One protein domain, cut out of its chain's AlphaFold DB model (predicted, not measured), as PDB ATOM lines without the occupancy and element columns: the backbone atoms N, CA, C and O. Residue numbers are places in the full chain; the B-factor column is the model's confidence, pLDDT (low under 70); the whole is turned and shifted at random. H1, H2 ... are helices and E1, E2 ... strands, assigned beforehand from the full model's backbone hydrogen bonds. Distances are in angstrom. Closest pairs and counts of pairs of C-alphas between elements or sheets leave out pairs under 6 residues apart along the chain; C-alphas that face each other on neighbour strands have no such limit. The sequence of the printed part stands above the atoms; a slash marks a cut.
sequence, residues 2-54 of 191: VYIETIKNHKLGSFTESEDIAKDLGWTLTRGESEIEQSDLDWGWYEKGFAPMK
ATOM      1  N   VAL A   2     167.748 194.715 139.012       41.75
ATOM      2  CA  VAL A   2     167.084 193.445 138.669       41.75
ATOM      3  C   VAL A   2     168.122 192.350 138.862       41.75
ATOM      4  O   VAL A   2     169.125 192.331 138.153       41.75
ATOM      5  N   TYR A   3     167.927 191.511 139.873       39.59
ATOM      6  CA  TYR A   3     168.782 190.359 140.123       39.59
ATOM      7  C   TYR A   3     168.224 189.192 139.304       39.59
ATOM      8  O   TYR A   3     167.098 188.762 139.537       39.59
ATOM      9  N   ILE A   4     168.970 188.736 138.297       46.47
ATOM     10  CA  ILE A   4     168.611 187.556 137.507       46.47
ATOM     11  C   ILE A   4     169.470 186.416 138.038       46.47
ATOM     12  O   ILE A   4     170.632 186.278 137.659       46.47
ATOM     13  N   GLU A   5     168.922 185.631 138.958       46.53
ATOM     14  CA  GLU A   5     169.515 184.343 139.289       46.53
ATOM     15  C   GLU A   5     169.178 183.333 138.198       46.53
ATOM     16  O   GLU A   5     168.016 183.128 137.844       46.53
ATOM     17  N   THR A   6     170.201 182.663 137.679       46.31
ATOM     18  CA  THR A   6     170.018 181.443 136.899       46.31
ATOM     19  C   THR A   6     169.534 180.365 137.867       46.31
ATOM     20  O   THR A   6     170.334 179.794 138.610       46.31
ATOM     21  N   ILE A   7     168.220 180.130 137.914       54.16
ATOM     22  CA  ILE A   7     167.615 179.092 138.752       54.16
ATOM     23  C   ILE A   7     168.253 177.753 138.360       54.16
ATOM     24  O   ILE A   7     167.994 177.225 137.287       54.16
ATOM     25  N   LYS A   8     169.119 177.204 139.221       56.94
ATOM     26  CA  LYS A   8     169.777 175.903 138.982       56.94
ATOM     27  C   LYS A   8     168.817 174.717 139.128       56.94
ATOM     28  O   LYS A   8     169.181 173.595 138.792       56.94
ATOM     29  N   ASN A   9     167.620 174.955 139.663       65.75
ATOM     30  CA  ASN A   9     166.615 173.937 139.918       65.75
ATOM     31  C   ASN A   9     165.367 174.166 139.058       65.75
ATOM     32  O   ASN A   9     164.485 174.954 139.391       65.75
ATOM     33  N   HIS A  10     165.295 173.448 137.943       75.81
ATOM     34  CA  HIS A  10     164.198 173.550 136.984       75.81
ATOM     35  C   HIS A  10     162.931 172.798 137.420       75.81
ATOM     36  O   HIS A  10     161.918 172.881 136.729       75.81
ATOM     37  N   LYS A  11     162.956 172.088 138.560       79.06
ATOM     38  CA  LYS A  11     161.779 171.416 139.122       79.06
ATOM     39  C   LYS A  11     160.808 172.440 139.716       79.06
ATOM     40  O   LYS A  11     161.195 173.378 140.409       79.06
ATOM     41  N   LEU A  12     159.522 172.265 139.445       71.81
ATOM     42  CA  LEU A  12     158.439 173.096 139.961       71.81
ATOM     43  C   LEU A  12     158.015 172.594 141.349       71.81
ATOM     44  O   LEU A  12     157.871 171.392 141.569       71.81
ATOM     45  N   GLY A  13     157.816 173.522 142.291       66.69
ATOM     46  CA  GLY A  13     157.377 173.216 143.659       66.69
ATOM     47  C   GLY A  13     158.480 172.772 144.627       66.69
ATOM     48  O   GLY A  13     158.186 172.474 145.782       66.69
ATOM     49  N   SER A  14     159.744 172.735 144.196       58.97
ATOM     50  CA  SER A  14     160.878 172.652 145.118       58.97
ATOM     51  C   SER A  14     161.261 174.057 145.573       58.97
ATOM     52  O   SER A  14     161.717 174.837 144.740       58.97
ATOM     53  N   PHE A  15     161.089 174.345 146.866       54.16
ATOM     54  CA  PHE A  15     161.570 175.575 147.502       54.16
ATOM     55  C   PHE A  15     163.052 175.760 147.173       54.16
ATOM     56  O   PHE A  15     163.881 174.916 147.531       54.16
ATOM     57  N   THR A  16     163.387 176.811 146.432       61.22
ATOM     58  CA  THR A  16     164.786 177.175 146.206       61.22
ATOM     59  C   THR A  16     165.253 178.092 147.328       61.22
ATOM     60  O   THR A  16     164.499 178.927 147.813       61.22
ATOM     61  N   GLU A  17     166.526 177.982 147.705       61.03
ATOM     62  CA  GLU A  17     167.194 178.853 148.691       61.03
ATOM     63  C   GLU A  17     166.998 180.354 148.380       61.03
ATOM     64  O   GLU A  17     166.945 181.203 149.264       61.03
ATOM     65  N   SER A  18     166.797 180.676 147.103       63.34
ATOM     66  CA  SER A  18     166.499 182.011 146.600       63.34
ATOM     67  C   SER A  18     165.093 182.535 146.903       63.34
ATOM     68  O   SER A  18     164.924 183.747 147.048       63.34
ATOM     69  N   GLU A  19     164.088 181.664 147.041       65.19
ATOM     70  CA  GLU A  19     162.744 182.059 147.482       65.19
ATOM     71  C   GLU A  19     162.755 182.441 148.969       65.19
ATOM     72  O   GLU A  19     162.123 183.430 149.350       65.19
ATOM     73  N   ASP A  20     163.536 181.729 149.787       68.81
ATOM     74  CA  ASP A  20     163.726 182.042 151.207       68.81
ATOM     75  C   ASP A  20     164.480 183.370 151.393       68.81
ATOM     76  O   ASP A  20     164.015 184.250 152.120       68.81
ATOM     77  N   ILE A  21     165.582 183.580 150.660       69.00
ATOM     78  CA  ILE A  21     166.342 184.844 150.697       69.00
ATOM     79  C   ILE A  21     165.478 186.027 150.241       69.00
ATOM     80  O   ILE A  21     165.502 187.096 150.853       69.00
ATOM     81  N   ALA A  22     164.697 185.870 149.171       68.88
ATOM     82  CA  ALA A  22     163.837 186.946 148.691       68.88
ATOM     83  C   ALA A  22     162.724 187.291 149.683       68.88
ATOM     84  O   ALA A  22     162.410 188.469 149.860       68.88
ATOM     85  N   LYS A  23     162.170 186.286 150.367       70.56
ATOM     86  CA  LYS A  23     161.192 186.484 151.437       70.56
ATOM     87  C   LYS A  23     161.790 187.272 152.604       70.56
ATOM     88  O   LYS A  23     161.155 188.224 153.059       70.56
ATOM     89  N   ASP A  24     163.010 186.942 153.025       80.12
ATOM     90  CA  ASP A  24     163.728 187.662 154.088       80.12
ATOM     91  C   ASP A  24     164.045 189.118 153.707       80.12
ATOM     92  O   ASP A  24     164.044 190.010 154.557       80.12
ATOM     93  N   LEU A  25     164.259 189.384 152.416       79.44
ATOM     94  CA  LEU A  25     164.502 190.725 151.875       79.44
ATOM     95  C   LEU A  25     163.217 191.497 151.521       79.44
ATOM     96  O   LEU A  25     163.296 192.647 151.082       79.44
ATOM     97  N   GLY A  26     162.033 190.899 151.705       75.31
ATOM     98  CA  GLY A  26     160.745 191.502 151.348       75.31
ATOM     99  C   GLY A  26     160.544 191.685 149.839       75.31
ATOM    100  O   GLY A  26     159.802 192.570 149.409       75.31
ATOM    101  N   TRP A  27     161.236 190.894 149.021       70.94
ATOM    102  CA  TRP A  27     161.158 190.935 147.565       70.94
ATOM    103  C   TRP A  27     160.106 189.959 147.047       70.94
ATOM    104  O   TRP A  27     159.864 188.898 147.615       70.94
ATOM    105  N   THR A  28     159.475 190.318 145.932       58.09
ATOM    106  CA  THR A  28     158.566 189.424 145.207       58.09
ATOM    107  C   THR A  28     159.305 188.854 144.003       58.09
ATOM    108  O   THR A  28     159.705 189.613 143.121       58.09
ATOM    109  N   LEU A  29     159.487 187.530 143.954       58.91
ATOM    110  CA  LEU A  29     159.896 186.853 142.725       58.91
ATOM    111  C   LEU A  29     158.676 186.607 141.842       58.91
ATOM    112  O   LEU A  29     157.664 186.067 142.283       58.91
ATOM    113  N   THR A  30     158.805 186.952 140.568       55.75
ATOM    114  CA  THR A  30     157.887 186.527 139.515       55.75
ATOM    115  C   THR A  30     158.647 185.596 138.582       55.75
ATOM    116  O   THR A  30     159.616 186.025 137.951       55.75
ATOM    117  N   ARG A  31     158.230 184.330 138.491       59.41
ATOM    118  CA  ARG A  31     158.741 183.414 137.464       59.41
ATOM    119  C   ARG A  31     158.148 183.845 136.122       59.41
ATOM    120  O   ARG A  31     156.948 184.101 136.046       59.41
ATOM    121  N   GLY A  32     158.987 183.980 135.097       62.69
ATOM    122  CA  GLY A  32     158.506 184.235 133.739       62.69
ATOM    123  C   GLY A  32     157.589 183.106 133.264       62.69
ATOM    124  O   GLY A  32     157.639 181.997 133.800       62.69
ATOM    125  N   GLU A  33     156.748 183.383 132.269       64.94
ATOM    126  CA  GLU A  33     155.998 182.332 131.584       64.94
ATOM    127  C   GLU A  33     156.996 181.370 130.929       64.94
ATOM    128  O   GLU A  33     157.680 181.719 129.966       64.94
ATOM    129  N   SER A  34     157.099 180.167 131.485       69.56
ATOM    130  CA  SER A  34     157.932 179.085 130.968       69.56
ATOM    131  C   SER A  34     157.030 177.913 130.614       69.56
ATOM    132  O   SER A  34     156.125 177.565 131.377       69.56
ATOM    133  N   GLU A  35     157.279 177.279 129.471       83.06
ATOM    134  CA  GLU A  35     156.638 176.005 129.151       83.06
ATOM    135  C   GLU A  35     157.081 174.937 130.163       83.06
ATOM    136  O   GLU A  35     158.245 174.903 130.576       83.06
ATOM    137  N   ILE A  36     156.150 174.071 130.563       84.38
ATOM    138  CA  ILE A  36     156.376 173.030 131.570       84.38
ATOM    139  C   ILE A  36     156.233 171.640 130.951       84.38
ATOM    140  O   ILE A  36     155.460 171.445 130.013       84.38
ATOM    141  N   GLU A  37     156.945 170.664 131.501       85.44
ATOM    142  CA  GLU A  37     156.832 169.255 131.125       85.44
ATOM    143  C   GLU A  37     156.878 168.356 132.369       85.44
ATOM    144  O   GLU A  37     157.399 168.746 133.416       85.44
ATOM    145  N   GLN A  38     156.304 167.156 132.274       86.62
ATOM    146  CA  GLN A  38     156.301 166.187 133.369       86.62
ATOM    147  C   GLN A  38     157.359 165.107 133.130       86.62
ATOM    148  O   GLN A  38     157.448 164.544 132.042       86.62
ATOM    149  N   SER A  39     158.129 164.804 134.170       86.25
ATOM    150  CA  SER A  39     159.113 163.722 134.195       86.25
ATOM    151  C   SER A  39     158.436 162.353 134.228       86.25
ATOM    152  O   SER A  39     157.508 162.120 135.006       86.25
ATOM    153  N   ASP A  40     158.938 161.424 133.417       84.62
ATOM    154  CA  ASP A  40     158.503 160.021 133.391       84.62
ATOM    155  C   ASP A  40     159.240 159.145 134.432       84.62
ATOM    156  O   ASP A  40     158.934 157.957 134.579       84.62
ATOM    157  N   LEU A  41     160.199 159.724 135.168       84.25
ATOM    158  CA  LEU A  41     160.984 159.061 136.212       84.25
ATOM    159  C   LEU A  41     160.417 159.297 137.613       84.25
ATOM    160  O   LEU A  41     160.331 158.362 138.406       84.25
ATOM    161  N   ASP A  42     160.046 160.536 137.924       86.75
ATOM    162  CA  ASP A  42     159.647 160.950 139.275       86.75
ATOM    163  C   ASP A  42     158.290 161.659 139.334       86.75
ATOM    164  O   ASP A  42     157.891 162.121 140.404       86.75
ATOM    165  N   TRP A  43     157.582 161.740 138.199       82.12
ATOM    166  CA  TRP A  43     156.267 162.377 138.064       82.12
ATOM    167  C   TRP A  43     156.240 163.863 138.453       82.12
ATOM    168  O   TRP A  43     155.161 164.455 138.569       82.12
ATOM    169  N   GLY A  44     157.413 164.476 138.638       82.19
ATOM    170  CA  GLY A  44     157.571 165.890 138.929       82.19
ATOM    171  C   GLY A  44     157.341 166.752 137.694       82.19
ATOM    172  O   GLY A  44     157.542 166.316 136.561       82.19
ATOM    173  N   TRP A  45     156.945 167.998 137.925       82.12
ATOM    174  CA  TRP A  45     156.829 169.012 136.883       82.12
ATOM    175  C   TRP A  45     158.133 169.802 136.798       82.12
ATOM    176  O   TRP A  45     158.693 170.172 137.829       82.12
ATOM    177  N   TYR A  46     158.610 170.067 135.589       85.94
ATOM    178  CA  TYR A  46     159.851 170.785 135.312       85.94
ATOM    179  C   TYR A  46     159.618 171.858 134.254       85.94
ATOM    180  O   TYR A  46     158.655 171.792 133.493       85.94
ATOM    181  N   GLU A  47     160.517 172.834 134.177       83.81
ATOM    182  CA  GLU A  47     160.649 173.634 132.957       83.81
ATOM    183  C   GLU A  47     161.006 172.728 131.777       83.81
ATOM    184  O   GLU A  47     161.792 171.787 131.908       83.81
ATOM    185  N   LYS A  48     160.418 173.020 130.617       84.12
ATOM    186  CA  LYS A  48     160.604 172.231 129.401       84.12
ATOM    187  C   LYS A  48     162.085 172.103 129.026       84.12
ATOM    188  O   LYS A  48     162.800 173.103 128.960       84.12
ATOM    189  N   GLY A  49     162.521 170.882 128.724       84.38
ATOM    190  CA  GLY A  49     163.904 170.528 128.405       84.38
ATOM    191  C   GLY A  49     164.754 170.113 129.610       84.38
ATOM    192  O   GLY A  49     165.918 169.756 129.421       84.38
ATOM    193  N   PHE A  50     164.201 170.146 130.827       83.00
ATOM    194  CA  PHE A  50     164.923 169.829 132.062       83.00
ATOM    195  C   PHE A  50     164.314 168.680 132.860       83.00
ATOM    196  O   PHE A  50     164.913 168.270 133.859       83.00
ATOM    197  N   ALA A  51     163.155 168.149 132.455       85.56
ATOM    198  CA  ALA A  51     162.639 166.959 133.104       85.56
ATOM    199  C   ALA A  51     163.600 165.788 132.867       85.56
ATOM    200  O   ALA A  51     163.988 165.516 131.726       85.56
ATOM    201  N   PRO A  52     163.994 165.061 133.923       85.69
ATOM    202  CA  PRO A  52     164.690 163.806 133.741       85.69
ATOM    203  C   PRO A  52     163.737 162.836 133.030       85.69
ATOM    204  O   PRO A  52     162.654 162.539 133.529       85.69
ATOM    205  N   MET A  53     164.162 162.351 131.865       87.69
ATOM    206  CA  MET A  53     163.406 161.388 131.066       87.69
ATOM    207  C   MET A  53     164.081 160.018 131.095       87.69
ATOM    208  O   MET A  53     165.313 159.918 131.105       87.69
ATOM    209  N   LYS A  54     163.295 158.944 131.043       88.38
ATOM    210  CA  LYS A  54     163.802 157.585 130.869       88.38
ATOM    211  C   LYS A  54     164.585 157.512 129.567       88.38
ATOM    212  O   LYS A  54     164.112 157.913 128.498       88.38
TER     213      LYS A  54
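AT A GLANCE: This is residues 2 to 54 of the 191 residues of an uncharacterized protein of Desulfovibrio sp (UniProt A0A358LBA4). Little regular structure is present: a loose rod of loops has a short helix, H1, at one end and a small hairpin of two strands, E1 and E2, toward the other. The printed part has 53 residues, with named elements in the order H1, E1, E2 holding 14 of them; the class is mixed, the sheet antiparallel. It is loose, with a radius of gyration of the C-alphas of 12.6 A and spans of 39 by 18 by 13 A.

IN THESE COORDINATES: Residues 2 to 16 hold no named element. H1, residues 17 to 24, begins at C-alpha 17 (167.194, 178.853, 148.691) and is 10.9 A long. E1 is residues 36 to 38, 7.1 A; E2, residues 45 to 47, 7.2 A, ends at C-alpha 47 (160.649, 173.634, 132.957).

HOW THE PARTS SIT: E1 and E2 form an antiparallel hairpin at 140 degrees, with N 37 and O 46 2.9 A apart, within hydrogen-bond range. H1 and E2 are apart. In H1 every O i to N i+4 pair is within hydrogen-bond range.

THE WHOLE: The C-alphas farthest apart, of Gly 26 and Lys 54, are 39.7 A apart. The printed part has no cut; the link H1 to E1 is long. Residues 2 to 9, 13 to 22 and 28 to 34 have pLDDT under 70.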